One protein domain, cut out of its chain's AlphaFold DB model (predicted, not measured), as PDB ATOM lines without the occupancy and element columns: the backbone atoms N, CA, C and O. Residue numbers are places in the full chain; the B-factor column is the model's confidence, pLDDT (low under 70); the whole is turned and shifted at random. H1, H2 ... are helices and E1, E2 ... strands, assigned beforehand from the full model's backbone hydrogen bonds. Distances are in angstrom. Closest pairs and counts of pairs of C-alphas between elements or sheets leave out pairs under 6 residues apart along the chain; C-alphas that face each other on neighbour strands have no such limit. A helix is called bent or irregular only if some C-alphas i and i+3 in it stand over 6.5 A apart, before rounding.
ATOM      1  N   TYR A   9      58.590  24.319  21.421       83.69
ATOM      2  CA  TYR A   9      57.524  25.307  21.559       83.69
ATOM      3  C   TYR A   9      56.204  24.597  21.873       83.69
ATOM      4  O   TYR A   9      55.816  23.681  21.151       83.69
ATOM      5  N   SER A  10      55.545  25.001  22.958       84.44
ATOM      6  CA  SER A  10      54.376  24.307  23.508       84.44
ATOM      7  C   SER A  10      53.079  25.120  23.439       84.44
ATOM      8  O   SER A  10      52.036  24.612  23.838       84.44
ATOM      9  N   GLY A  11      53.116  26.365  22.948       88.25
ATOM     10  CA  GLY A  11      51.952  27.256  22.805       88.25
ATOM     11  C   GLY A  11      51.426  27.881  24.105       88.25
ATOM     12  O   GLY A  11      51.000  29.034  24.101       88.25
ATOM     13  N   TRP A  12      51.511  27.162  25.229       92.25
ATOM     14  CA  TRP A  12      50.883  27.522  26.509       92.25
ATOM     15  C   TRP A  12      51.199  28.937  27.014       92.25
ATOM     16  O   TRP A  12      50.274  29.666  27.348       92.25
ATOM     17  N   GLN A  13      52.457  29.386  26.976       91.94
ATOM     18  CA  GLN A  13      52.835  30.729  27.454       91.94
ATOM     19  C   GLN A  13      52.264  31.880  26.600       91.94
ATOM     20  O   GLN A  13      52.057  32.987  27.100       91.94
ATOM     21  N   ASP A  14      52.022  31.646  25.308       90.75
ATOM     22  CA  ASP A  14      51.384  32.633  24.430       90.75
ATOM     23  C   ASP A  14      49.860  32.613  24.591       90.75
ATOM     24  O   ASP A  14      49.234  33.673  24.598       90.75
ATOM     25  N   PHE A  15      49.280  31.427  24.800       93.31
ATOM     26  CA  PHE A  15      47.875  31.240  25.156       93.31
ATOM     27  C   PHE A  15      47.517  31.907  26.492       93.31
ATOM     28  O   PHE A  15      46.621  32.746  26.519       93.31
ATOM     29  N   GLU A  16      48.241  31.599  27.572       92.88
ATOM     30  CA  GLU A  16      48.035  32.163  28.914       92.88
ATOM     31  C   GLU A  16      48.079  33.690  28.880       92.88
ATOM     32  O   GLU A  16      47.180  34.354  29.392       92.88
ATOM     33  N   ARG A  17      49.085  34.258  28.204       93.00
ATOM     34  CA  ARG A  17      49.226  35.708  28.045       93.00
ATOM     35  C   ARG A  17      48.076  36.318  27.237       93.00
ATOM     36  O   ARG A  17      47.640  37.418  27.565       93.00
ATOM     37  N   ASN A  18      47.582  35.638  26.201       92.12
ATOM     38  CA  ASN A  18      46.462  36.128  25.393       92.12
ATOM     39  C   ASN A  18      45.144  36.089  26.185       92.12
ATOM     40  O   ASN A  18      44.479  37.112  26.325       92.12
ATOM     41  N   ILE A  19      44.822  34.946  26.802       92.06
ATOM     42  CA  ILE A  19      43.646  34.790  27.671       92.06
ATOM     43  C   ILE A  19      43.690  35.770  28.848       92.06
ATOM     44  O   ILE A  19      42.673  36.389  29.140       92.06
ATOM     45  N   PHE A  20      44.852  35.996  29.468       93.56
ATOM     46  CA  PHE A  20      45.011  37.007  30.514       93.56
ATOM     47  C   PHE A  20      44.588  38.402  30.032       93.56
ATOM     48  O   PHE A  20      43.751  39.038  30.673       93.56
ATOM     49  N   TRP A  21      45.093  38.869  28.884       92.25
ATOM     50  CA  TRP A  21      44.708  40.180  28.348       92.25
ATOM     51  C   TRP A  21      43.241  40.241  27.909       92.25
ATOM     52  O   TRP A  21      42.588  41.253  28.153       92.25
ATOM     53  N   ILE A  22      42.688  39.158  27.354       90.25
ATOM     54  CA  ILE A  22      41.254  39.035  27.047       90.25
ATOM     55  C   ILE A  22      40.413  39.161  28.326       90.25
ATOM     56  O   ILE A  22      39.443  39.918  28.346       90.25
ATOM     57  N   CYS A  23      40.795  38.485  29.412       90.06
ATOM     58  CA  CYS A  23      40.111  38.568  30.701       90.06
ATOM     59  C   CYS A  23      40.252  39.952  31.353       90.06
ATOM     60  O   CYS A  23      39.276  40.455  31.904       90.06
ATOM     61  N   VAL A  24      41.419  40.599  31.264       90.94
ATOM     62  CA  VAL A  24      41.636  41.958  31.790       90.94
ATOM     63  C   VAL A  24      40.823  42.992  31.009       90.94
ATOM     64  O   VAL A  24      40.092  43.774  31.617       90.94
ATOM     65  N   VAL A  25      40.903  42.997  29.676       85.44
ATOM     66  CA  VAL A  25      40.214  43.985  28.827       85.44
ATOM     67  C   VAL A  25      38.709  43.718  28.802       85.44
ATOM     68  O   VAL A  25      37.926  44.601  29.149       85.44
ATOM     69  N   GLY A  26      38.294  42.493  28.472       82.12
ATOM     70  CA  GLY A  26      36.885  42.091  28.451       82.12
ATOM     71  C   GLY A  26      36.233  42.188  29.831       82.12
ATOM     72  O   GLY A  26      35.131  42.715  29.953       82.12
ATOM     73  N   GLY A  27      36.937  41.785  30.894       84.62
ATOM     74  CA  GLY A  27      36.475  41.942  32.275       84.62
ATOM     75  C   GLY A  27      36.319  43.407  32.687       84.62
ATOM     76  O   GLY A  27      35.313  43.754  33.301       84.62
ATOM     77  N   SER A  28      37.245  44.287  32.289       84.88
ATOM     78  CA  SER A  28      37.126  45.736  32.518       84.88
ATOM     79  C   SER A  28      35.930  46.341  31.776       84.88
ATOM     80  O   SER A  28      35.200  47.147  32.351       84.88
ATOM     81  N   PHE A  29      35.679  45.922  30.533       79.00
ATOM     82  CA  PHE A  29      34.509  46.342  29.758       79.00
ATOM     83  C   PHE A  29      33.185  45.833  30.353       79.00
ATOM     84  O   PHE A  29      32.239  46.610  30.492       79.00
ATOM     85  N   CYS A  30      33.123  44.571  30.784       80.12
ATOM     86  CA  CYS A  30      31.966  44.014  31.487       80.12
ATOM     87  C   CYS A  30      31.717  44.723  32.828       80.12
ATOM     88  O   CYS A  30      30.577  45.072  33.136       80.12
ATOM     89  N   LEU A  31      32.771  45.006  33.602       83.75
ATOM     90  CA  LEU A  31      32.679  45.766  34.849       83.75
ATOM     91  C   LEU A  31      32.185  47.197  34.596       83.75
ATOM     92  O   LEU A  31      31.269  47.648  35.280       83.75
ATOM     93  N   LEU A  32      32.724  47.888  33.587       82.56
ATOM     94  CA  LEU A  32      32.262  49.212  33.163       82.56
ATOM     95  C   LEU A  32      30.778  49.185  32.771       82.56
ATOM     96  O   LEU A  32      30.014  50.045  33.203       82.56
ATOM     97  N   HIS A  33      30.346  48.176  32.011       76.19
ATOM     98  CA  HIS A  33      28.945  48.016  31.633       76.19
ATOM     99  C   HIS A  33      28.033  47.795  32.855       76.19
ATOM    100  O   HIS A  33      27.013  48.472  32.999       76.19
ATOM    101  N   ILE A  34      28.435  46.926  33.789       77.44
ATOM    102  CA  ILE A  34      27.725  46.701  35.057       77.44
ATOM    103  C   ILE A  34      27.671  47.990  35.892       77.44
ATOM    104  O   ILE A  34      26.619  48.309  36.447       77.44
ATOM    105  N   LEU A  35      28.758  48.763  35.964       81.12
ATOM    106  CA  LEU A  35      28.806  50.045  36.674       81.12
ATOM    107  C   LEU A  35      27.877  51.090  36.040       81.12
ATOM    108  O   LEU A  35      27.175  51.792  36.770       81.12
ATOM    109  N   VAL A  36      27.792  51.151  34.706       76.50
ATOM    110  CA  VAL A  36      26.817  51.992  33.990       76.50
ATOM    111  C   VAL A  36      25.384  51.550  34.312       76.50
ATOM    112  O   VAL A  36      24.575  52.382  34.720       76.50
ATOM    113  N   LEU A  37      25.065  50.253  34.243       72.19
ATOM    114  CA  LEU A  37      23.742  49.741  34.631       72.19
ATOM    115  C   LEU A  37      23.402  50.031  36.104       72.19
ATOM    116  O   LEU A  37      22.255  50.360  36.417       72.19
ATOM    117  N   GLN A  38      24.377  49.952  37.017       70.88
ATOM    118  CA  GLN A  38      24.190  50.307  38.426       70.88
ATOM    119  C   GLN A  38      23.973  51.811  38.627       70.88
ATOM    120  O   GLN A  38      23.092  52.188  39.400       70.88
ATOM    121  N   PHE A  39      24.724  52.672  37.933       75.12
ATOM    122  CA  PHE A  39      24.529  54.124  37.956       75.12
ATOM    123  C   PHE A  39      23.115  54.496  37.493       75.12
ATOM    124  O   PHE A  39      22.410  55.238  38.177       75.12
ATOM    125  N   LEU A  40      22.659  53.902  36.388       69.50
ATOM    126  CA  LEU A  40      21.316  54.114  35.851       69.50
ATOM    127  C   LEU A  40      20.230  53.580  36.791       69.50
ATOM    128  O   LEU A  40      19.272  54.291  37.074       69.50
ATOM    129  N   ARG A  41      20.413  52.391  37.380       68.31
ATOM    130  CA  ARG A  41      19.487  51.847  38.388       68.31
ATOM    131  C   ARG A  41      19.393  52.730  39.637       68.31
ATOM    132  O   ARG A  41      18.292  52.964  40.128       68.31
ATOM    133  N   ARG A  42      20.521  53.256  40.131       68.50
ATOM    134  CA  ARG A  42      20.557  54.209  41.258       68.50
ATOM    135  C   ARG A  42      19.888  55.543  40.909       68.50
ATOM    136  O   ARG A  42      19.327  56.178  41.797       68.50
ATOM    137  N   ARG A  43      19.931  55.963  39.640       64.69
ATOM    138  CA  ARG A  43      19.355  57.231  39.171       64.69
ATOM    139  C   ARG A  43      17.853  57.160  38.871       64.69
ATOM    140  O   ARG A  43      17.147  58.095  39.226       64.69
ATOM    141  N   SER A  44      17.365  56.095  38.233       57.19
ATOM    142  CA  SER A  44      15.993  56.049  37.697       57.19
ATOM    143  C   SER A  44      14.904  55.717  38.722       57.19
ATOM    144  O   SER A  44      13.739  55.991  38.452       57.19
ATOM    145  N   LYS A  45      15.252  55.130  39.880       54.00
ATOM    146  CA  LYS A  45      14.347  54.596  40.933       54.00
ATOM    147  C   LYS A  45      13.360  53.494  40.505       54.00
ATOM    148  O   LYS A  45      13.053  52.630  41.319       54.00
ATOM    149  N   SER A  46      12.891  53.480  39.260       46.38
ATOM    150  CA  SER A  46      12.139  52.377  38.665       46.38
ATOM    151  C   SER A  46      13.022  51.135  38.485       46.38
ATOM    152  O   SER A  46      14.241  51.220  38.306       46.38
ATOM    153  N   SER A  47      12.424  49.940  38.524       43.19
ATOM    154  CA  SER A  47      13.168  48.718  38.217       43.19
ATOM    155  C   SER A  47      13.482  48.666  36.721       43.19
ATOM    156  O   SER A  47      12.562  48.577  35.908       43.19
ATOM    157  N   LEU A  48      14.767  48.640  36.354       51.91
ATOM    158  CA  LEU A  48      15.253  48.459  34.976       51.91
ATOM    159  C   LEU A  48      15.003  47.019  34.453       51.91
ATOM    160  O   LEU A  48      15.921  46.354  33.977       51.91
ATOM    161  N   ARG A  49      13.760  46.523  34.533       42.75
ATOM    162  CA  ARG A  49      13.358  45.189  34.047       42.75
ATOM    163  C   ARG A  49      13.541  45.027  32.533       42.75
ATOM    164  O   ARG A  49      13.717  43.903  32.093       42.75
ATOM    165  N   GLY A  50      13.555  46.117  31.759       45.25
ATOM    166  CA  GLY A  50      13.838  46.090  30.316       45.25
ATOM    167  C   GLY A  50      15.317  46.250  29.928       45.25
ATOM    168  O   GLY A  50      15.728  45.738  28.892       45.25
ATOM    169  N   ALA A  51      16.147  46.921  30.738       44.16
ATOM    170  CA  ALA A  51      17.512  47.275  30.317       44.16
ATOM    171  C   ALA A  51      18.482  46.079  30.291       44.16
ATOM    172  O   ALA A  51      19.447  46.104  29.537       44.16
ATOM    173  N   LEU A  52      18.205  45.025  31.070       42.31
ATOM    174  CA  LEU A  52      18.929  43.746  31.010       42.31
ATOM    175  C   LEU A  52      18.322  42.752  29.993       42.31
ATOM    176  O   LEU A  52      18.734  41.601  29.946       42.31
ATOM    177  N   ILE A  53      17.337  43.168  29.185       44.62
ATOM    178  CA  ILE A  53      16.736  42.340  28.116       44.62
ATOM    179  C   ILE A  53      17.364  42.662  26.737       44.62
ATOM    180  O   ILE A  53      17.107  41.969  25.753       44.62
ATOM    181  N   PHE A  54      18.232  43.677  26.654       44.75
ATOM    182  CA  PHE A  54      18.970  44.056  25.445       44.75
ATOM    183  C   PHE A  54      20.384  43.433  25.431       44.75
ATOM    184  O   PHE A  54      21.286  44.007  26.037       44.75
ATOM    185  N   PRO A  55      20.646  42.346  24.676       56.03
ATOM    186  CA  PRO A  55      21.965  41.702  24.614       56.03
ATOM    187  C   PRO A  55      22.975  42.441  23.715       56.03
ATOM    188  O   PRO A  55      23.990  41.880  23.313       56.03
ATOM    189  N   ARG A  56      22.713  43.705  23.346       65.00
ATOM    190  CA  ARG A  56      23.585  44.487  22.449       65.00
ATOM    191  C   ARG A  56      25.030  44.645  22.971       65.00
ATOM    192  O   ARG A  56      25.931  44.399  22.175       65.00
ATOM    193  N   PRO A  57      25.292  44.988  24.252       64.50
ATOM    194  CA  PRO A  57      26.665  45.093  24.753       64.50
ATOM    195  C   PRO A  57      27.323  43.716  24.916       64.50
ATOM    196  O   PRO A  57      28.503  43.568  24.624       64.50
ATOM    197  N   GLU A  58      26.558  42.693  25.304       69.69
ATOM    198  CA  GLU A  58      27.032  41.309  25.452       69.69
ATOM    199  C   GLU A  58      27.522  40.745  24.108       69.69
ATOM    200  O   GLU A  58      28.621  40.201  24.016       69.69
ATOM    201  N   LEU A  59      26.742  40.948  23.042       70.50
ATOM    202  CA  LEU A  59      27.101  40.560  21.677       70.50
ATOM    203  C   LEU A  59      28.245  41.410  21.101       70.50
ATOM    204  O   LEU A  59      29.065  40.882  20.354       70.50
ATOM    205  N   PHE A  60      28.341  42.694  21.462       71.56
ATOM    206  CA  PHE A  60      29.485  43.530  21.091       71.56
ATOM    207  C   PHE A  60      30.788  43.023  21.734       71.56
ATOM    208  O   PHE A  60      31.781  42.819  21.035       71.56
ATOM    209  N   PHE A  61      30.780  42.732  23.040       75.00
ATOM    210  CA  PHE A  61      31.940  42.152  23.725       75.00
ATOM    211  C   PHE A  61      32.297  40.766  23.179       75.00
ATOM    212  O   PHE A  61      33.480  40.462  23.039       75.00
ATOM    213  N   LEU A  62      31.304  39.955  22.796       78.44
ATOM    214  CA  LEU A  62      31.534  38.680  22.122       78.44
ATOM    215  C   LEU A  62      32.323  38.876  20.812       78.44
ATOM    216  O   LEU A  62      33.375  38.264  20.644       78.44
ATOM    217  N   VAL A  63      31.872  39.772  19.924       79.75
ATOM    218  CA  VAL A  63      32.562  40.086  18.652       79.75
ATOM    219  C   VAL A  63      33.973  40.646  18.881       79.75
ATOM    220  O   VAL A  63      34.892  40.282  18.149       79.75
ATOM    221  N   LEU A  64      34.169  41.472  19.915       81.69
ATOM    222  CA  LEU A  64      35.476  42.028  20.287       81.69
ATOM    223  C   LEU A  64      36.453  40.952  20.796       81.69
ATOM    224  O   LEU A  64      37.650  41.029  20.521       81.69
ATOM    225  N   VAL A  65      35.962  39.928  21.501       88.19
ATOM    226  CA  VAL A  65      36.781  38.827  22.043       88.19
ATOM    227  C   VAL A  65      37.114  37.755  20.994       88.19
ATOM    228  O   VAL A  65      38.180  37.139  21.085       88.19
ATOM    229  N   MET A  66      36.269  37.540  19.974       89.25
ATOM    230  CA  MET A  66      36.457  36.458  18.989       89.25
ATOM    231  C   MET A  66      37.848  36.393  18.315       89.25
ATOM    232  O   MET A  66      38.383  35.282  18.251       89.25
ATOM    233  N   PRO A  67      38.485  37.492  17.847       91.06
ATOM    234  CA  PRO A  67      39.826  37.425  17.253       91.06
ATOM    235  C   PRO A  67      40.874  36.880  18.229       91.06
ATOM    236  O   PRO A  67      41.661  36.002  17.875       91.06
ATOM    237  N   GLY A  68      40.852  37.365  19.474       90.75
ATOM    238  CA  GLY A  68      41.766  36.930  20.528       90.75
ATOM    239  C   GLY A  68      41.530  35.473  20.927       90.75
ATOM    240  O   GLY A  68      42.487  34.722  21.089       90.75
ATOM    241  N   LEU A  69      40.267  35.045  21.003       92.81
ATOM    242  CA  LEU A  69      39.886  33.657  21.284       92.81
ATOM    243  C   LEU A  69      40.395  32.696  20.193       92.81
ATOM    244  O   LEU A  69      40.993  31.662  20.497       92.81
ATOM    245  N   CYS A  70      40.235  33.080  18.921       94.75
ATOM    246  CA  CYS A  70      40.784  32.345  17.781       94.75
ATOM    247  C   CYS A  70      42.317  32.275  17.844       94.75
ATOM    248  O   CYS A  70      42.885  31.190  17.728       94.75
ATOM    249  N   GLN A  71      42.990  33.400  18.104       94.12
ATOM    250  CA  GLN A  71      44.451  33.448  18.217       94.12
ATOM    251  C   GLN A  71      44.982  32.595  19.378       94.12
ATOM    252  O   GLN A  71      45.949  31.852  19.212       94.12
ATOM    253  N   ALA A  72      44.324  32.656  20.537       94.12
ATOM    254  CA  ALA A  72      44.637  31.843  21.704       94.12
ATOM    255  C   ALA A  72      44.518  30.340  21.389       94.12
ATOM    256  O   ALA A  72      45.441  29.586  21.693       94.12
ATOM    257  N   SER A  73      43.444  29.914  20.712       94.38
ATOM    258  CA  SER A  73      43.275  28.514  20.292       94.38
ATOM    259  C   SER A  73      44.392  28.041  19.351       94.38
ATOM    260  O   SER A  73      44.996  26.988  19.575       94.38
ATOM    261  N   ALA A  74      44.733  28.855  18.348       93.94
ATOM    262  CA  ALA A  74      45.750  28.537  17.355       93.94
ATOM    263  C   ALA A  74      47.169  28.445  17.955       93.94
ATOM    264  O   ALA A  74      47.935  27.575  17.535       93.94
ATOM    265  N   PHE A  75      47.504  29.245  18.981       93.50
ATOM    266  CA  PHE A  75      48.772  29.101  19.711       93.50
ATOM    267  C   PHE A  75      48.934  27.706  20.345       93.50
ATOM    268  O   PHE A  75      49.996  27.100  20.182       93.50
ATOM    269  N   ILE A  76      47.914  27.161  21.030       93.75
ATOM    270  CA  ILE A  76      48.059  25.833  21.665       93.75
ATOM    271  C   ILE A  76      48.039  24.695  20.633       93.75
ATOM    272  O   ILE A  76      48.829  23.758  20.758       93.75
ATOM    273  N   ILE A  77      47.201  24.788  19.590       93.62
ATOM    274  CA  ILE A  77      47.179  23.806  18.485       93.62
ATOM    275  C   ILE A  77      48.580  23.698  17.866       93.62
ATOM    276  O   ILE A  77      49.137  22.603  17.758       93.62
ATOM    277  N   ARG A  78      49.199  24.844  17.559       90.50
ATOM    278  CA  ARG A  78      50.575  24.944  17.049       90.50
ATOM    279  C   ARG A  78      51.633  24.422  18.034       90.50
ATOM    280  O   ARG A  78      52.690  23.963  17.609       90.50
ATOM    281  N   GLY A  79      51.351  24.448  19.336       88.88
ATOM    282  CA  GLY A  79      52.179  23.827  20.375       88.88
ATOM    283  C   GLY A  79      52.313  22.302  20.254       88.88
ATOM    284  O   GLY A  79      53.228  21.717  20.838       88.88
ATOM    285  N   GLY A  80      51.437  21.636  19.490       88.44
ATOM    286  CA  GLY A  80      51.596  20.224  19.133       88.44
ATOM    287  C   GLY A  80      51.621  19.280  20.340       88.44
ATOM    288  O   GLY A  80      52.423  18.339  20.368       88.44
ATOM    289  N   THR A  81      50.799  19.567  21.354       93.19
ATOM    290  CA  THR A  81      50.560  18.702  22.523       93.19
ATOM    291  C   THR A  81      49.127  18.178  22.466       93.19
ATOM    292  O   THR A  81      48.221  18.947  22.171       93.19
ATOM    293  N   THR A  82      48.891  16.893  22.745       93.44
ATOM    294  CA  THR A  82      47.568  16.258  22.547       93.44
ATOM    295  C   THR A  82      46.453  16.963  23.326       93.44
ATOM    296  O   THR A  82      45.415  17.302  22.764       93.44
ATOM    297  N   VAL A  83      46.712  17.270  24.603       92.94
ATOM    298  CA  VAL A  83      45.804  18.031  25.481       92.94
ATOM    299  C   VAL A  83      45.571  19.451  24.948       92.94
ATOM    300  O   VAL A  83      44.444  19.937  24.944       92.94
ATOM    301  N   GLY A  84      46.625  20.104  24.451       92.94
ATOM    302  CA  GLY A  84      46.553  21.460  23.911       92.94
ATOM    303  C   GLY A  84      45.819  21.565  22.574       92.94
ATOM    304  O   GLY A  84      45.088  22.527  22.357       92.94
ATOM    305  N   ILE A  85      45.944  20.557  21.707       94.12
ATOM    306  CA  ILE A  85      45.161  20.443  20.471       94.12
ATOM    307  C   ILE A  85      43.683  20.239  20.818       94.12
ATOM    308  O   ILE A  85      42.844  20.953  20.281       94.12
ATOM    309  N   ALA A  86      43.357  19.335  21.749       95.56
ATOM    310  CA  ALA A  86      41.973  19.099  22.168       95.56
ATOM    311  C   ALA A  86      41.312  20.367  22.747       95.56
ATOM    312  O   ALA A  86      40.213  20.736  22.331       95.56
ATOM    313  N   ILE A  87      42.006  21.077  23.645       95.06
ATOM    314  CA  ILE A  87      41.524  22.343  24.221       95.06
ATOM    315  C   ILE A  87      41.433  23.439  23.153       95.06
ATOM    316  O   ILE A  87      40.443  24.162  23.117       95.06
ATOM    317  N   GLY A  88      42.413  23.550  22.254       94.38
ATOM    318  CA  GLY A  88      42.381  24.523  21.164       94.38
ATOM    319  C   GLY A  88      41.225  24.287  20.188       94.38
ATOM    320  O   GLY A  88      40.518  25.230  19.850       94.38
ATOM    321  N   VAL A  89      40.963  23.039  19.788       95.38
ATOM    322  CA  VAL A  89      39.822  22.690  18.922       95.38
ATOM    323  C   VAL A  89      38.487  22.995  19.612       95.38
ATOM    324  O   VAL A  89      37.614  23.598  18.990       95.38
ATOM    325  N   LEU A  90      38.345  22.671  20.902       95.38
ATOM    326  CA  LEU A  90      37.161  23.023  21.696       95.38
ATOM    327  C   LEU A  90      36.977  24.547  21.832       95.38
ATOM    328  O   LEU A  90      35.861  25.056  21.786       95.38
ATOM    329  N   LEU A  91      38.068  25.301  21.972       93.31
ATOM    330  CA  LEU A  91      38.021  26.760  22.067       93.31
ATOM    331  C   LEU A  91      37.659  27.408  20.719       93.31
ATOM    332  O   LEU A  91      36.904  28.377  20.687       93.31
ATOM    333  N   LEU A  92      38.153  26.847  19.610       94.25
ATOM    334  CA  LEU A  92      37.860  27.278  18.239       94.25
ATOM    335  C   LEU A  92      36.445  26.875  17.779       94.25
ATOM    336  O   LEU A  92      35.870  27.535  16.910       94.25
ATOM    337  N   SER A  93      35.826  25.853  18.384       93.94
ATOM    338  CA  SER A  93      34.434  25.507  18.073       93.94
ATOM    339  C   SER A  93      33.445  26.588  18.519       93.94
ATOM    340  O   SER A  93      32.386  26.712  17.914       93.94
ATOM    341  N   ILE A  94      33.778  27.410  19.522       92.56
ATOM    342  CA  ILE A  94      32.924  28.513  20.001       92.56
ATOM    343  C   ILE A  94      32.686  29.575  18.899       92.56
ATOM    344  O   ILE A  94      31.523  29.796  18.546       92.56
ATOM    345  N   PRO A  95      33.720  30.199  18.288       93.00
ATOM    346  CA  PRO A  95      33.541  31.077  17.129       93.00
ATOM    347  C   PRO A  95      32.941  30.351  15.922       93.00
ATOM    348  O   PRO A  95      32.115  30.939  15.227       93.00
ATOM    349  N   GLY A  96      33.302  29.083  15.684       91.06
ATOM    350  CA  GLY A  96      32.766  28.293  14.569       91.06
ATOM    351  C   GLY A  96      31.249  28.078  14.649       91.06
ATOM    352  O   GLY A  96      30.533  28.361  13.689       91.06
ATOM    353  N   VAL A  97      30.741  27.647  15.807       92.38
ATOM    354  CA  VAL A  97      29.301  27.461  16.053       92.38
ATOM    355  C   VAL A  97      28.568  28.802  16.046       92.38
ATOM    356  O   VAL A  97      27.503  28.899  15.444       92.38
ATOM    357  N   PHE A  98      29.142  29.861  16.630       90.06
ATOM    358  CA  PHE A  98      28.539  31.198  16.581       90.06
ATOM    359  C   PHE A  98      28.416  31.730  15.143       90.06
ATOM    360  O   PHE A  98      27.354  32.224  14.759       90.06
ATOM    361  N   LEU A  99      29.462  31.568  14.323       91.12
ATOM    362  CA  LEU A  99      29.434  31.913  12.901       91.12
ATOM    363  C   LEU A  99      28.395  31.072  12.144       91.12
ATOM    364  O   LEU A  99      27.626  31.634  11.372       91.12
ATOM    365  N   LEU A 100      28.306  29.761  12.398       91.25
ATOM    366  CA  LEU A 100      27.302  28.884  11.783       91.25
ATOM    367  C   LEU A 100      25.867  29.309  12.139       91.25
ATOM    368  O   LEU A 100      25.024  29.430  11.251       91.25
ATOM    369  N   CYS A 101      25.593  29.614  13.411       90.06
ATOM    370  CA  CYS A 101      24.302  30.157  13.841       90.06
ATOM    371  C   CYS A 101      23.976  31.485  13.141       90.06
ATOM    372  O   CYS A 101      22.825  31.711  12.761       90.06
ATOM    373  N   LEU A 102      24.973  32.351  12.929       86.88
ATOM    374  CA  LEU A 102      24.789  33.619  12.226       86.88
ATOM    375  C   LEU A 102      24.578  33.428  10.714       86.88
ATOM    376  O   LEU A 102      23.739  34.120  10.140       86.88
ATOM    377  N   ILE A 103      25.260  32.466  10.079       89.19
ATOM    378  CA  ILE A 103      25.018  32.066   8.682       89.19
ATOM    379  C   ILE A 103      23.568  31.602   8.523       89.19
ATOM    380  O   ILE A 103      22.863  32.105   7.652       89.19
ATOM    381  N   ILE A 104      23.094  30.708   9.398       87.81
ATOM    382  CA  ILE A 104      21.706  30.223   9.389       87.81
ATOM    383  C   ILE A 104      20.726  31.392   9.579       87.81
ATOM    384  O   ILE A 104      19.768  31.515   8.818       87.81
ATOM    385  N   LEU A 105      20.983  32.297  10.534       84.44
ATOM    386  CA  LEU A 105      20.132  33.467  10.787       84.44
ATOM    387  C   LEU A 105      20.074  34.432   9.593       84.44
ATOM    388  O   LEU A 105      18.998  34.937   9.282       84.44
ATOM    389  N   VAL A 106      21.191  34.681   8.905       82.62
ATOM    390  CA  VAL A 106      21.225  35.555   7.722       82.62
ATOM    391  C   VAL A 106      20.561  34.874   6.524       82.62
ATOM    392  O   VAL A 106      19.661  35.454   5.919       82.62
ATOM    393  N   VAL A 107      20.940  33.636   6.200       83.06
ATOM    394  CA  VAL A 107      20.415  32.919   5.027       83.06
ATOM    395  C   VAL A 107      18.920  32.634   5.185       83.06
ATOM    396  O   VAL A 107      18.124  33.080   4.362       83.06
ATOM    397  N   HIS A 108      18.509  31.964   6.263       79.19
ATOM    398  CA  HIS A 108      17.099  31.637   6.491       79.19
ATOM    399  C   HIS A 108      16.277  32.874   6.882       79.19
ATOM    400  O   HIS A 108      15.196  33.111   6.348       79.19
ATOM    401  N   GLY A 109      16.789  33.700   7.799       73.19
ATOM    402  CA  GLY A 109      16.031  34.824   8.347       73.19
ATOM    403  C   GLY A 109      15.889  36.025   7.417       73.19
ATOM    404  O   GLY A 109      14.836  36.670   7.443       73.19
ATOM    405  N   VAL A 110      16.913  36.311   6.603       74.19
ATOM    406  CA  VAL A 110      16.983  37.507   5.750       74.19
ATOM    407  C   VAL A 110      16.943  37.159   4.261       74.19
ATOM    408  O   VAL A 110      16.104  37.710   3.553       74.19
ATOM    409  N   CYS A 111      17.782  36.240   3.766       72.19
ATOM    410  CA  CYS A 111      17.846  35.947   2.325       72.19
ATOM    411  C   CYS A 111      16.571  35.253   1.814       72.19
ATOM    412  O   CYS A 111      15.996  35.686   0.815       72.19
ATOM    413  N   PHE A 112      16.073  34.253   2.551       71.56
ATOM    414  CA  PHE A 112      14.752  33.640   2.333       71.56
ATOM    415  C   PHE A 112      13.582  34.480   2.894       71.56
ATOM    416  O   PHE A 112      12.435  34.040   2.872       71.56
ATOM    417  N   ARG A 113      13.847  35.697   3.402       64.88
ATOM    418  CA  ARG A 113      12.863  36.661   3.944       64.88
ATOM    419  C   ARG A 113      11.911  36.081   5.016       64.88
ATOM    420  O   ARG A 113      10.824  36.620   5.237       64.88
ATOM    421  N   ALA A 114      12.291  34.984   5.683       63.41
ATOM    422  CA  ALA A 114      11.391  34.231   6.561       63.41
ATOM    423  C   ALA A 114      11.081  34.958   7.881       63.41
ATOM    424  O   ALA A 114       9.981  34.815   8.414       63.41
ATOM    425  N   LEU A 115      12.035  35.741   8.404       59.78
ATOM    426  CA  LEU A 115      11.930  36.379   9.721       59.78
ATOM    427  C   LEU A 115      11.780  37.907   9.637       59.78
ATOM    428  O   LEU A 115      10.978  38.488  10.370       59.78
ATOM    429  N   VAL A 116      12.521  38.576   8.747       62.69
ATOM    430  CA  VAL A 116      12.511  40.046   8.652       62.69
ATOM    431  C   VAL A 116      12.452  40.506   7.199       62.69
ATOM    432  O   VAL A 116      13.145  39.966   6.340       62.69
ATOM    433  N   GLN A 117      11.647  41.535   6.934       68.06
ATOM    434  CA  GLN A 117      11.570  42.212   5.641       68.06
ATOM    435  C   GLN A 117      12.177  43.615   5.757       68.06
ATOM    436  O   GLN A 117      12.056  44.262   6.796       68.06
ATOM    437  N   TYR A 118      12.814  44.107   4.697       66.81
ATOM    438  CA  TYR A 118      13.372  45.459   4.639       66.81
ATOM    439  C   TYR A 118      12.618  46.264   3.577       66.81
ATOM    440  O   TYR A 118      12.698  45.966   2.387       66.81
ATOM    441  N   LYS A 119      11.843  47.257   4.019       65.75
ATOM    442  CA  LYS A 119      11.067  48.150   3.154       65.75
ATOM    443  C   LYS A 119      11.902  49.406   2.876       65.75
ATOM    444  O   LYS A 119      12.254  50.116   3.820       65.75
ATOM    445  N   GLU A 120      12.241  49.672   1.612       64.94
ATOM    446  CA  GLU A 120      12.809  50.965   1.189       64.94
ATOM    447  C   GLU A 120      11.703  51.825   0.580       64.94
ATOM    448  O   GLU A 120      11.017  51.401  -0.352       64.94
ATOM    449  N   PHE A 121      11.549  53.046   1.091       60.31
ATOM    450  CA  PHE A 121      10.594  54.004   0.551       60.31
ATOM    451  C   PHE A 121      11.246  54.758  -0.608       60.31
ATOM    452  O   PHE A 121      12.247  55.460  -0.422       60.31
ATOM    453  N   ARG A 122      10.677  54.625  -1.810       55.38
ATOM    454  CA  ARG A 122      11.019  55.473  -2.956       55.38
ATOM    455  C   ARG A 122       9.826  56.373  -3.286       55.38
ATOM    456  O   ARG A 122       8.720  55.854  -3.427       55.38
ATOM    457  N   PRO A 123      10.030  57.694  -3.434       48.06
ATOM    458  CA  PRO A 123       9.071  58.540  -4.135       48.06
ATOM    459  C   PRO A 123       8.867  57.997  -5.553       48.06
ATOM    460  O   PRO A 123       9.841  57.598  -6.195       48.06
ATOM    461  N   ARG A 124       7.621  57.975  -6.037       42.94
ATOM    462  CA  ARG A 124       7.278  57.422  -7.363       42.94
ATOM    463  C   ARG A 124       7.719  58.305  -8.546       42.94
ATOM    464  O   ARG A 124       7.694  57.851  -9.685       42.94
ATOM    465  N   ASP A 125       8.132  59.547  -8.287       42.44
ATOM    466  CA  ASP A 125       8.417  60.558  -9.312       42.44
ATOM    467  C   ASP A 125       9.789  60.355  -9.989       42.44
ATOM    468  O   ASP A 125      10.846  60.798  -9.523       42.44
ATOM    469  N   PHE A 148      18.308  56.737   0.375       55.34
ATOM    470  CA  PHE A 148      16.884  56.416   0.539       55.34
ATOM    471  C   PHE A 148      16.604  55.881   1.958       55.34
ATOM    472  O   PHE A 148      17.371  55.032   2.436       55.34
ATOM    473  N   PRO A 149      15.541  56.353   2.642       57.47
ATOM    474  CA  PRO A 149      15.167  55.860   3.959       57.47
ATOM    475  C   PRO A 149      14.569  54.451   3.858       57.47
ATOM    476  O   PRO A 149      13.698  54.177   3.032       57.47
ATOM    477  N   GLY A 150      15.034  53.555   4.729       57.81
ATOM    478  CA  GLY A 150      14.566  52.172   4.797       57.81
ATOM    479  C   GLY A 150      14.335  51.703   6.229       57.81
ATOM    480  O   GLY A 150      15.058  52.093   7.158       57.81
ATOM    481  N   MET A 151      13.323  50.860   6.406       64.62
ATOM    482  CA  MET A 151      12.867  50.336   7.692       64.62
ATOM    483  C   MET A 151      12.821  48.805   7.651       64.62
ATOM    484  O   MET A 151      12.330  48.206   6.695       64.62
ATOM    485  N   TRP A 152      13.321  48.167   8.708       64.75
ATOM    486  CA  TRP A 152      13.146  46.733   8.922       64.75
ATOM    487  C   TRP A 152      11.789  46.483   9.583       64.75
ATOM    488  O   TRP A 152      11.537  46.986  10.675       64.75
ATOM    489  N   VAL A 153      10.933  45.698   8.932       61.34
ATOM    490  CA  VAL A 153       9.588  45.356   9.403       61.34
ATOM    491  C   VAL A 153       9.513  43.857   9.708       61.34
ATOM    492  O   VAL A 153       9.947  43.003   8.932       61.34
ATOM    493  N   ARG A 154       8.975  43.543  10.889       59.94
ATOM    494  CA  ARG A 154       8.774  42.185  11.415       59.94
ATOM    495  C   ARG A 154       7.615  41.504  10.676       59.94
ATOM    496  O   ARG A 154       6.524  42.066  10.635       59.94
ATOM    497  N   ARG A 155       7.796  40.270  10.184       59.84
ATOM    498  CA  ARG A 155       6.663  39.464   9.681       59.84
ATOM    499  C   ARG A 155       5.768  39.041  10.856       59.84
ATOM    500  O   ARG A 155       6.269  38.670  11.918       59.84
ATOM    501  N   SER A 156       4.449  39.101  10.675       49.31
ATOM    502  CA  SER A 156       3.430  39.114  11.744       49.31
ATOM    503  C   SER A 156       3.502  37.987  12.791       49.31
ATOM    504  O   SER A 156       3.048  38.197  13.916       49.31
ATOM    505  N   ARG A 157       4.127  36.841  12.484       54.94
ATOM    506  CA  ARG A 157       4.201  35.642  13.346       54.94
ATOM    507  C   ARG A 157       5.326  35.624  14.404       54.94
ATOM    508  O   ARG A 157       5.401  34.675  15.174       54.94
ATOM    509  N   LEU A 158       6.212  36.627  14.464       57.75
ATOM    510  CA  LEU A 158       7.342  36.657  15.419       57.75
ATOM    511  C   LEU A 158       7.057  37.416  16.722       57.75
ATOM    512  O   LEU A 158       6.327  38.401  16.721       57.75
ATOM    513  N   ALA A 159       7.718  37.044  17.822       58.88
ATOM    514  CA  ALA A 159       7.634  37.791  19.081       58.88
ATOM    515  C   ALA A 159       8.105  39.254  18.924       58.88
ATOM    516  O   ALA A 159       9.132  39.526  18.301       58.88
ATOM    517  N   LEU A 160       7.391  40.198  19.550       56.66
ATOM    518  CA  LEU A 160       7.697  41.641  19.518       56.66
ATOM    519  C   LEU A 160       9.116  41.976  20.019       56.66
ATOM    520  O   LEU A 160       9.734  42.932  19.558       56.66
ATOM    521  N   THR A 161       9.671  41.153  20.912       59.00
ATOM    522  CA  THR A 161      11.033  41.290  21.448       59.00
ATOM    523  C   THR A 161      12.141  40.895  20.463       59.00
ATOM    524  O   THR A 161      13.302  41.222  20.711       59.00
ATOM    525  N   PHE A 162      11.825  40.233  19.341       62.59
ATOM    526  CA  PHE A 162      12.822  39.739  18.382       62.59
ATOM    527  C   PHE A 162      13.656  40.868  17.761       62.59
ATOM    528  O   PHE A 162      14.884  40.804  17.768       62.59
ATOM    529  N   LEU A 163      13.003  41.926  17.266       59.84
ATOM    530  CA  LEU A 163      13.672  43.048  16.601       59.84
ATOM    531  C   LEU A 163      14.594  43.836  17.565       59.84
ATOM    532  O   LEU A 163      15.770  44.003  17.235       59.84
ATOM    533  N   PRO A 164      14.164  44.211  18.789       57.62
ATOM    534  CA  PRO A 164      15.062  44.721  19.829       57.62
ATOM    535  C   PRO A 164      16.278  43.826  20.115       57.62
ATOM    536  O   PRO A 164      17.406  44.330  20.170       57.62
ATOM    537  N   ARG A 165      16.050  42.510  20.269       59.16
ATOM    538  CA  ARG A 165      17.036  41.530  20.756       59.16
ATOM    539  C   ARG A 165      18.093  41.150  19.718       59.16
ATOM    540  O   ARG A 165      19.263  41.059  20.070       59.16
ATOM    541  N   TYR A 166      17.695  40.951  18.462       62.44
ATOM    542  CA  TYR A 166      18.587  40.523  17.375       62.44
ATOM    543  C   TYR A 166      18.973  41.657  16.414       62.44
ATOM    544  O   TYR A 166      19.810  41.444  15.540       62.44
ATOM    545  N   GLY A 167      18.428  42.868  16.593       57.94
ATOM    546  CA  GLY A 167      18.647  44.015  15.704       57.94
ATOM    547  C   GLY A 167      20.116  44.360  15.438       57.94
ATOM    548  O   GLY A 167      20.441  44.737  14.319       57.94
ATOM    549  N   LEU A 168      21.039  44.122  16.380       59.16
ATOM    550  CA  LEU A 168      22.487  44.303  16.153       59.16
ATOM    551  C   LEU A 168      22.992  43.558  14.895       59.16
ATOM    552  O   LEU A 168      23.887  44.028  14.191       59.16
ATOM    553  N   PHE A 169      22.378  42.420  14.558       60.34
ATOM    554  CA  PHE A 169      22.756  41.611  13.404       60.34
ATOM    555  C   PHE A 169      22.229  42.123  12.056       60.34
ATOM    556  O   PHE A 169      22.683  41.597  11.039       60.34
ATOM    557  N   PHE A 170      21.362  43.144  11.989       62.28
ATOM    558  CA  PHE A 170      20.822  43.644  10.708       62.28
ATOM    559  C   PHE A 170      20.312  45.103  10.686       62.28
ATOM    560  O   PHE A 170      20.355  45.726   9.632       62.28
ATOM    561  N   GLU A 171      19.883  45.688  11.806       60.00
ATOM    562  CA  GLU A 171      19.201  46.996  11.914       60.00
ATOM    563  C   GLU A 171      20.004  48.181  11.341       60.00
ATOM    564  O   GLU A 171      19.431  49.120  10.778       60.00
ATOM    565  N   ASP A 172      21.331  48.146  11.461       56.91
ATOM    566  CA  ASP A 172      22.225  49.178  10.925       56.91
ATOM    567  C   ASP A 172      22.640  48.956   9.462       56.91
ATOM    568  O   ASP A 172      23.180  49.861   8.819       56.91
ATOM    569  N   ARG A 173      22.322  47.785   8.902       62.81
ATOM    570  CA  ARG A 173      22.556  47.429   7.500       62.81
ATOM    571  C   ARG A 173      21.263  47.478   6.685       62.81
ATOM    572  O   ARG A 173      20.155  47.472   7.219       62.81
ATOM    573  N   LYS A 174      21.417  47.579   5.369       59.78
ATOM    574  CA  LYS A 174      20.333  47.481   4.389       59.78
ATOM    575  C   LYS A 174      20.067  46.009   4.065       59.78
ATOM    576  O   LYS A 174      21.013  45.246   3.891       59.78
ATOM    577  N   GLY A 175      18.799  45.620   3.978       57.09
ATOM    578  CA  GLY A 175      18.391  44.269   3.584       57.09
ATOM    579  C   GLY A 175      18.051  44.132   2.093       57.09
ATOM    580  O   GLY A 175      18.268  45.069   1.318       57.09
ATOM    581  N   PRO A 176      17.459  42.990   1.695       56.53
ATOM    582  CA  PRO A 176      16.741  42.828   0.429       56.53
ATOM    583  C   PRO A 176      15.611  43.866   0.327       56.53
ATOM    584  O   PRO A 176      14.698  43.825   1.155       56.53
ATOM    585  N   PRO A 177      15.664  44.822  -0.619       55.09
ATOM    586  CA  PRO A 177      14.695  45.910  -0.669       55.09
ATOM    587  C   PRO A 177      13.357  45.427  -1.239       55.09
ATOM    588  O   PRO A 177      13.267  45.106  -2.421       55.09
ATOM    589  N   ARG A 178      12.295  45.449  -0.427       49.44
ATOM    590  CA  ARG A 178      10.918  45.560  -0.934       49.44
ATOM    591  C   ARG A 178      10.673  47.051  -1.162       49.44
ATOM    592  O   ARG A 178      10.711  47.828  -0.205       49.44
ATOM    593  N   ILE A 179      10.523  47.463  -2.416       55.72
ATOM    594  CA  ILE A 179      10.243  48.861  -2.750       55.72
ATOM    595  C   ILE A 179       8.766  49.096  -2.447       55.72
ATOM    596  O   ILE A 179       7.924  48.381  -2.975       55.72
ATOM    597  N   ILE A 180       8.457  50.091  -1.618       52.91
ATOM    598  CA  ILE A 180       7.108  50.661  -1.589       52.91
ATOM    599  C   ILE A 180       7.190  51.993  -2.319       52.91
ATOM    600  O   ILE A 180       7.903  52.905  -1.882       52.91
ATOM    601  N   ALA A 181       6.494  52.069  -3.452       45.97
ATOM    602  CA  ALA A 181       6.253  53.318  -4.148       45.97
ATOM    603  C   ALA A 181       5.271  54.134  -3.306       45.97
ATOM    604  O   ALA A 181       4.092  53.805  -3.222       45.97
ATOM    605  N   VAL A 182       5.760  55.182  -2.646       45.06
ATOM    606  CA  VAL A 182       4.866  56.130  -1.977       45.06
ATOM    607  C   VAL A 182       4.406  57.120  -3.034       45.06
ATOM    608  O   VAL A 182       5.195  57.942  -3.512       45.06
ATOM    609  N   GLU A 183       3.135  57.023  -3.411       38.84
ATOM    610  CA  GLU A 183       2.482  58.058  -4.196       38.84
ATOM    611  C   GLU A 183       2.302  59.302  -3.322       38.84
ATOM    612  O   GLU A 183       1.487  59.346  -2.400       38.84
ATOM    613  N   ILE A 184       3.102  60.330  -3.602       42.66
ATOM    614  CA  ILE A 184       2.892  61.656  -3.032       42.66
ATOM    615  C   ILE A 184       1.778  62.295  -3.857       42.66
ATOM    616  O   ILE A 184       2.044  62.967  -4.853       42.66
ATOM    617  N   ALA A 185       0.533  62.047  -3.450       33.53
ATOM    618  CA  ALA A 185      -0.652  62.636  -4.059       33.53
ATOM    619  C   ALA A 185      -0.600  64.169  -3.927       33.53
ATOM    620  O   ALA A 185      -1.018  64.756  -2.925       33.53
ATOM    621  N   GLU A 214       2.960  45.951  -5.767       47.97
ATOM    622  CA  GLU A 214       4.159  45.282  -5.269       47.97
ATOM    623  C   GLU A 214       5.163  44.978  -6.389       47.97
ATOM    624  O   GLU A 214       5.271  43.853  -6.875       47.97
ATOM    625  N   VAL A 215       5.962  45.975  -6.785       51.81
ATOM    626  CA  VAL A 215       7.072  45.749  -7.726       51.81
ATOM    627  C   VAL A 215       8.138  44.861  -7.071       51.81
ATOM    628  O   VAL A 215       9.010  45.341  -6.334       51.81
ATOM    629  N   GLU A 216       8.085  43.553  -7.341       52.00
ATOM    630  CA  GLU A 216       9.089  42.615  -6.845       52.00
ATOM    631  C   GLU A 216      10.481  42.991  -7.378       52.00
ATOM    632  O   GLU A 216      10.741  43.067  -8.581       52.00
ATOM    633  N   ALA A 217      11.402  43.255  -6.450       55.62
ATOM    634  CA  ALA A 217      12.756  43.650  -6.789       55.62
ATOM    635  C   ALA A 217      13.484  42.497  -7.495       55.62
ATOM    636  O   ALA A 217      13.705  41.443  -6.899       55.62
ATOM    637  N   SER A 218      13.894  42.739  -8.745       64.69
ATOM    638  CA  SER A 218      14.543  41.751  -9.615       64.69
ATOM    639  C   SER A 218      15.670  40.974  -8.925       64.69
ATOM    640  O   SER A 218      16.367  41.509  -8.059       64.69
ATOM    641  N   CYS A 219      15.896  39.724  -9.346       64.69
ATOM    642  CA  CYS A 219      16.829  38.782  -8.706       64.69
ATOM    643  C   CYS A 219      18.209  39.393  -8.369       64.69
ATOM    644  O   CYS A 219      18.736  39.176  -7.279       64.69
ATOM    645  N   PHE A 220      18.755  40.254  -9.237       62.69
ATOM    646  CA  PHE A 220      19.987  41.005  -8.966       62.69
ATOM    647  C   PHE A 220      19.876  41.960  -7.759       62.69
ATOM    648  O   PHE A 220      20.746  41.966  -6.891       62.69
ATOM    649  N   ASN A 221      18.795  42.741  -7.654       67.75
ATOM    650  CA  ASN A 221      18.542  43.620  -6.507       67.75
ATOM    651  C   ASN A 221      18.319  42.824  -5.210       67.75
ATOM    652  O   ASN A 221      18.789  43.247  -4.150       67.75
ATOM    653  N   GLN A 222      17.663  41.660  -5.288       69.88
ATOM    654  CA  GLN A 222      17.559  40.740  -4.157       69.88
ATOM    655  C   GLN A 222      18.941  40.218  -3.739       69.88
ATOM    656  O   GLN A 222      19.290  40.337  -2.567       69.88
ATOM    657  N   ALA A 223      19.755  39.722  -4.674       72.81
ATOM    658  CA  ALA A 223      21.102  39.221  -4.399       72.81
ATOM    659  C   ALA A 223      22.019  40.299  -3.788       72.81
ATOM    660  O   ALA A 223      22.681  40.049  -2.780       72.81
ATOM    661  N   VAL A 224      21.996  41.528  -4.320       75.69
ATOM    662  CA  VAL A 224      22.732  42.676  -3.760       75.69
ATOM    663  C   VAL A 224      22.235  43.033  -2.353       75.69
ATOM    664  O   VAL A 224      23.041  43.341  -1.476       75.69
ATOM    665  N   GLY A 225      20.929  42.968  -2.087       70.25
ATOM    666  CA  GLY A 225      20.383  43.188  -0.745       70.25
ATOM    667  C   GLY A 225      20.715  42.071   0.256       70.25
ATOM    668  O   GLY A 225      20.989  42.355   1.422       70.25
ATOM    669  N   CYS A 226      20.784  40.818  -0.200       77.00
ATOM    670  CA  CYS A 226      21.305  39.693   0.579       77.00
ATOM    671  C   CYS A 226      22.791  39.893   0.916       77.00
ATOM    672  O   CYS A 226      23.184  39.726   2.068       77.00
ATOM    673  N   ALA A 227      23.606  40.332  -0.051       80.06
ATOM    674  CA  ALA A 227      25.017  40.664   0.156       80.06
ATOM    675  C   ALA A 227      25.202  41.795   1.192       80.06
ATOM    676  O   ALA A 227      25.988  41.663   2.130       80.06
ATOM    677  N   ARG A 228      24.406  42.872   1.110       82.50
ATOM    678  CA  ARG A 228      24.412  43.964   2.107       82.50
ATOM    679  C   ARG A 228      24.120  43.473   3.527       82.50
ATOM    680  O   ARG A 228      24.810  43.877   4.465       82.50
ATOM    681  N   ALA A 229      23.151  42.573   3.690       78.88
ATOM    682  CA  ALA A 229      22.869  41.949   4.981       78.88
ATOM    683  C   ALA A 229      24.033  41.054   5.452       78.88
ATOM    684  O   ALA A 229      24.448  41.150   6.613       78.88
ATOM    685  N   ALA A 230      24.595  40.250   4.545       85.00
ATOM    686  CA  ALA A 230      25.671  39.291   4.794       85.00
ATOM    687  C   ALA A 230      27.039  39.909   5.142       85.00
ATOM    688  O   ALA A 230      27.922  39.171   5.573       85.00
ATOM    689  N   TYR A 231      27.225  41.233   5.053       87.00
ATOM    690  CA  TYR A 231      28.483  41.895   5.440       87.00
ATOM    691  C   TYR A 231      28.956  41.552   6.868       87.00
ATOM    692  O   TYR A 231      30.155  41.471   7.110       87.00
ATOM    693  N   ILE A 232      28.044  41.255   7.806       84.94
ATOM    694  CA  ILE A 232      28.428  40.802   9.159       84.94
ATOM    695  C   ILE A 232      29.106  39.425   9.169       84.94
ATOM    696  O   ILE A 232      29.958  39.175  10.014       84.94
ATOM    697  N   LEU A 233      28.767  38.541   8.223       88.19
ATOM    698  CA  LEU A 233      29.451  37.259   8.036       88.19
ATOM    699  C   LEU A 233      30.863  37.487   7.492       88.19
ATOM    700  O   LEU A 233      31.793  36.802   7.906       88.19
ATOM    701  N   LEU A 234      31.027  38.465   6.599       88.25
ATOM    702  CA  LEU A 234      32.322  38.855   6.044       88.25
ATOM    703  C   LEU A 234      33.233  39.458   7.128       88.25
ATOM    704  O   LEU A 234      34.333  38.952   7.323       88.25
ATOM    705  N   ASP A 235      32.771  40.438   7.910       87.75
ATOM    706  CA  ASP A 235      33.600  41.026   8.974       87.75
ATOM    707  C   ASP A 235      33.873  40.042  10.130       87.75
ATOM    708  O   ASP A 235      35.001  39.950  10.616       87.75
ATOM    709  N   LEU A 236      32.888  39.228  10.538       89.44
ATOM    710  CA  LEU A 236      33.108  38.197  11.558       89.44
ATOM    711  C   LEU A 236      34.062  37.100  11.061       89.44
ATOM    712  O   LEU A 236      34.925  36.658  11.820       89.44
ATOM    713  N   SER A 237      33.958  36.679   9.794       90.81
ATOM    714  CA  SER A 237      34.899  35.705   9.226       90.81
ATOM    715  C   SER A 237      36.298  36.293   9.031       90.81
ATOM    716  O   SER A 237      37.257  35.585   9.334       90.81
ATOM    717  N   ARG A 238      36.454  37.585   8.681       91.94
ATOM    718  CA  ARG A 238      37.748  38.293   8.776       91.94
ATOM    719  C   ARG A 238      38.298  38.206  10.196       91.94
ATOM    720  O   ARG A 238      39.419  37.740  10.382       91.94
ATOM    721  N   ARG A 239      37.527  38.629  11.202       91.69
ATOM    722  CA  ARG A 239      37.946  38.649  12.617       91.69
ATOM    723  C   ARG A 239      38.410  37.273  13.108       91.69
ATOM    724  O   ARG A 239      39.446  37.181  13.765       91.69
ATOM    725  N   ILE A 240      37.700  36.207  12.732       93.25
ATOM    726  CA  ILE A 240      38.078  34.813  13.016       93.25
ATOM    727  C   ILE A 240      39.355  34.415  12.255       93.25
ATOM    728  O   ILE A 240      40.309  33.936  12.871       93.25
ATOM    729  N   ALA A 241      39.413  34.649  10.940       92.19
ATOM    730  CA  ALA A 241      40.541  34.264  10.089       92.19
ATOM    731  C   ALA A 241      41.849  34.957  10.494       92.19
ATOM    732  O   ALA A 241      42.880  34.296  10.588       92.19
ATOM    733  N   LEU A 242      41.811  36.259  10.798       91.31
ATOM    734  CA  LEU A 242      42.963  37.011  11.301       91.31
ATOM    735  C   LEU A 242      43.443  36.472  12.650       91.31
ATOM    736  O   LEU A 242      44.643  36.285  12.836       91.31
ATOM    737  N   GLY A 243      42.517  36.171  13.567       91.88
ATOM    738  CA  GLY A 243      42.846  35.549  14.848       91.88
ATOM    739  C   GLY A 243      43.586  34.224  14.661       91.88
ATOM    740  O   GLY A 243      44.689  34.058  15.179       91.88
ATOM    741  N   VAL A 244      43.035  33.311  13.853       92.69
ATOM    742  CA  VAL A 244      43.695  32.035  13.519       92.69
ATOM    743  C   VAL A 244      45.062  32.271  12.866       92.69
ATOM    744  O   VAL A 244      46.045  31.671  13.296       92.69
ATOM    745  N   LEU A 245      45.165  33.171  11.883       91.12
ATOM    746  CA  LEU A 245      46.409  33.437  11.156       91.12
ATOM    747  C   LEU A 245      47.523  33.969  12.074       91.12
ATOM    748  O   LEU A 245      48.648  33.473  12.029       91.12
ATOM    749  N   PHE A 246      47.213  34.930  12.950       88.81
ATOM    750  CA  PHE A 246      48.169  35.498  13.910       88.81
ATOM    751  C   PHE A 246      48.525  34.560  15.079       88.81
ATOM    752  O   PHE A 246      49.384  34.917  15.891       88.81
ATOM    753  N   GLY A 247      47.879  33.394  15.201       87.69
ATOM    754  CA  GLY A 247      48.247  32.350  16.166       87.69
ATOM    755  C   GLY A 247      48.951  31.144  15.531       87.69
ATOM    756  O   GLY A 247      49.903  30.604  16.098       87.69
ATOM    757  N   ALA A 248      48.513  30.740  14.334       86.94
ATOM    758  CA  ALA A 248      49.012  29.568  13.619       86.94
ATOM    759  C   ALA A 248      50.364  29.803  12.926       86.94
ATOM    760  O   ALA A 248      51.164  28.873  12.816       86.94
ATOM    761  N   TYR A 249      50.648  31.028  12.477       84.50
ATOM    762  CA  TYR A 249      51.915  31.338  11.814       84.50
ATOM    763  C   TYR A 249      53.039  31.643  12.819       84.50
ATOM    764  O   TYR A 249      52.788  32.165  13.912       84.50
ATOM    765  N   PRO A 250      54.305  31.332  12.483       72.75
ATOM    766  CA  PRO A 250      55.454  31.797  13.247       72.75
ATOM    767  C   PRO A 250      55.536  33.322  13.345       72.75
ATOM    768  O   PRO A 250      55.230  34.038  12.397       72.75
TER     769      PRO A 250
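Overview. This is residues 9 to 125, 148 to 185 and 214 to 250 of the 643 residues of an uncharacterized protein of Physcomitrium patens (UniProt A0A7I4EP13). A small sheet, E2 E1 E3, lies at one end of an up-and-down bundle of H2b, H3 and H5b; from the other end long H1 splays away as a loose V. The 192 printed residues include five named helices and three strands, H1 H2 H3 E1 E2 H4 E3 H5; the sheet is mixed, the class mostly helix. The whole is loose, radius of gyration of the C-alphas 21.2 A, spanning 73 by 50 by 28 A.

Arrangement. E1, residues 116 to 123, is antiparallel to E2, 150 to 154, and parallel to E3, 177 to 182; within hydrogen-bond range are N 153 and O 117, 2.8 A, and N 178 and O 118, 2.9 A. H3, residues 82 to 111, and H4, 162 to 169, irregular with C-alphas 165 and 168 7.7 A apart, only graze the sheet. H2 and H5, each assigned as one helix by hydrogen bonds, are bent, with 7.0 A from C-alpha 64 to 67 and from 229 to 232; their arms are H2a, 56 to 64, H2b, 67 to 78, H5a, 219 to 229, and H5b, 232 to 248. H1, residues 12 to 44, touches H2b with residues 12 to 22 alone, the closest C-alphas being Phe 15 and Ala 72, 4.8 A. Every O i to N i+4 pair is within range in H1, H2a, H5a and H5b, 7 of 8 in H2b, 24 of 26 in H3, 2 of 4 in H4.

Along the chain. H1 runs 46.4 A from C-alpha 12 at (50.883, 27.522, 26.509), H3 41.0 A; H5b ends at C-alpha 248, (49.012, 29.568, 13.619).

Size, cuts and confidence. Cuts at 126 to 147 and 186 to 213 leave C-alpha gaps of 13.6 A and 18.0 A. The link H1 to H2 is long. In 79 printed residues pLDDT is under 70.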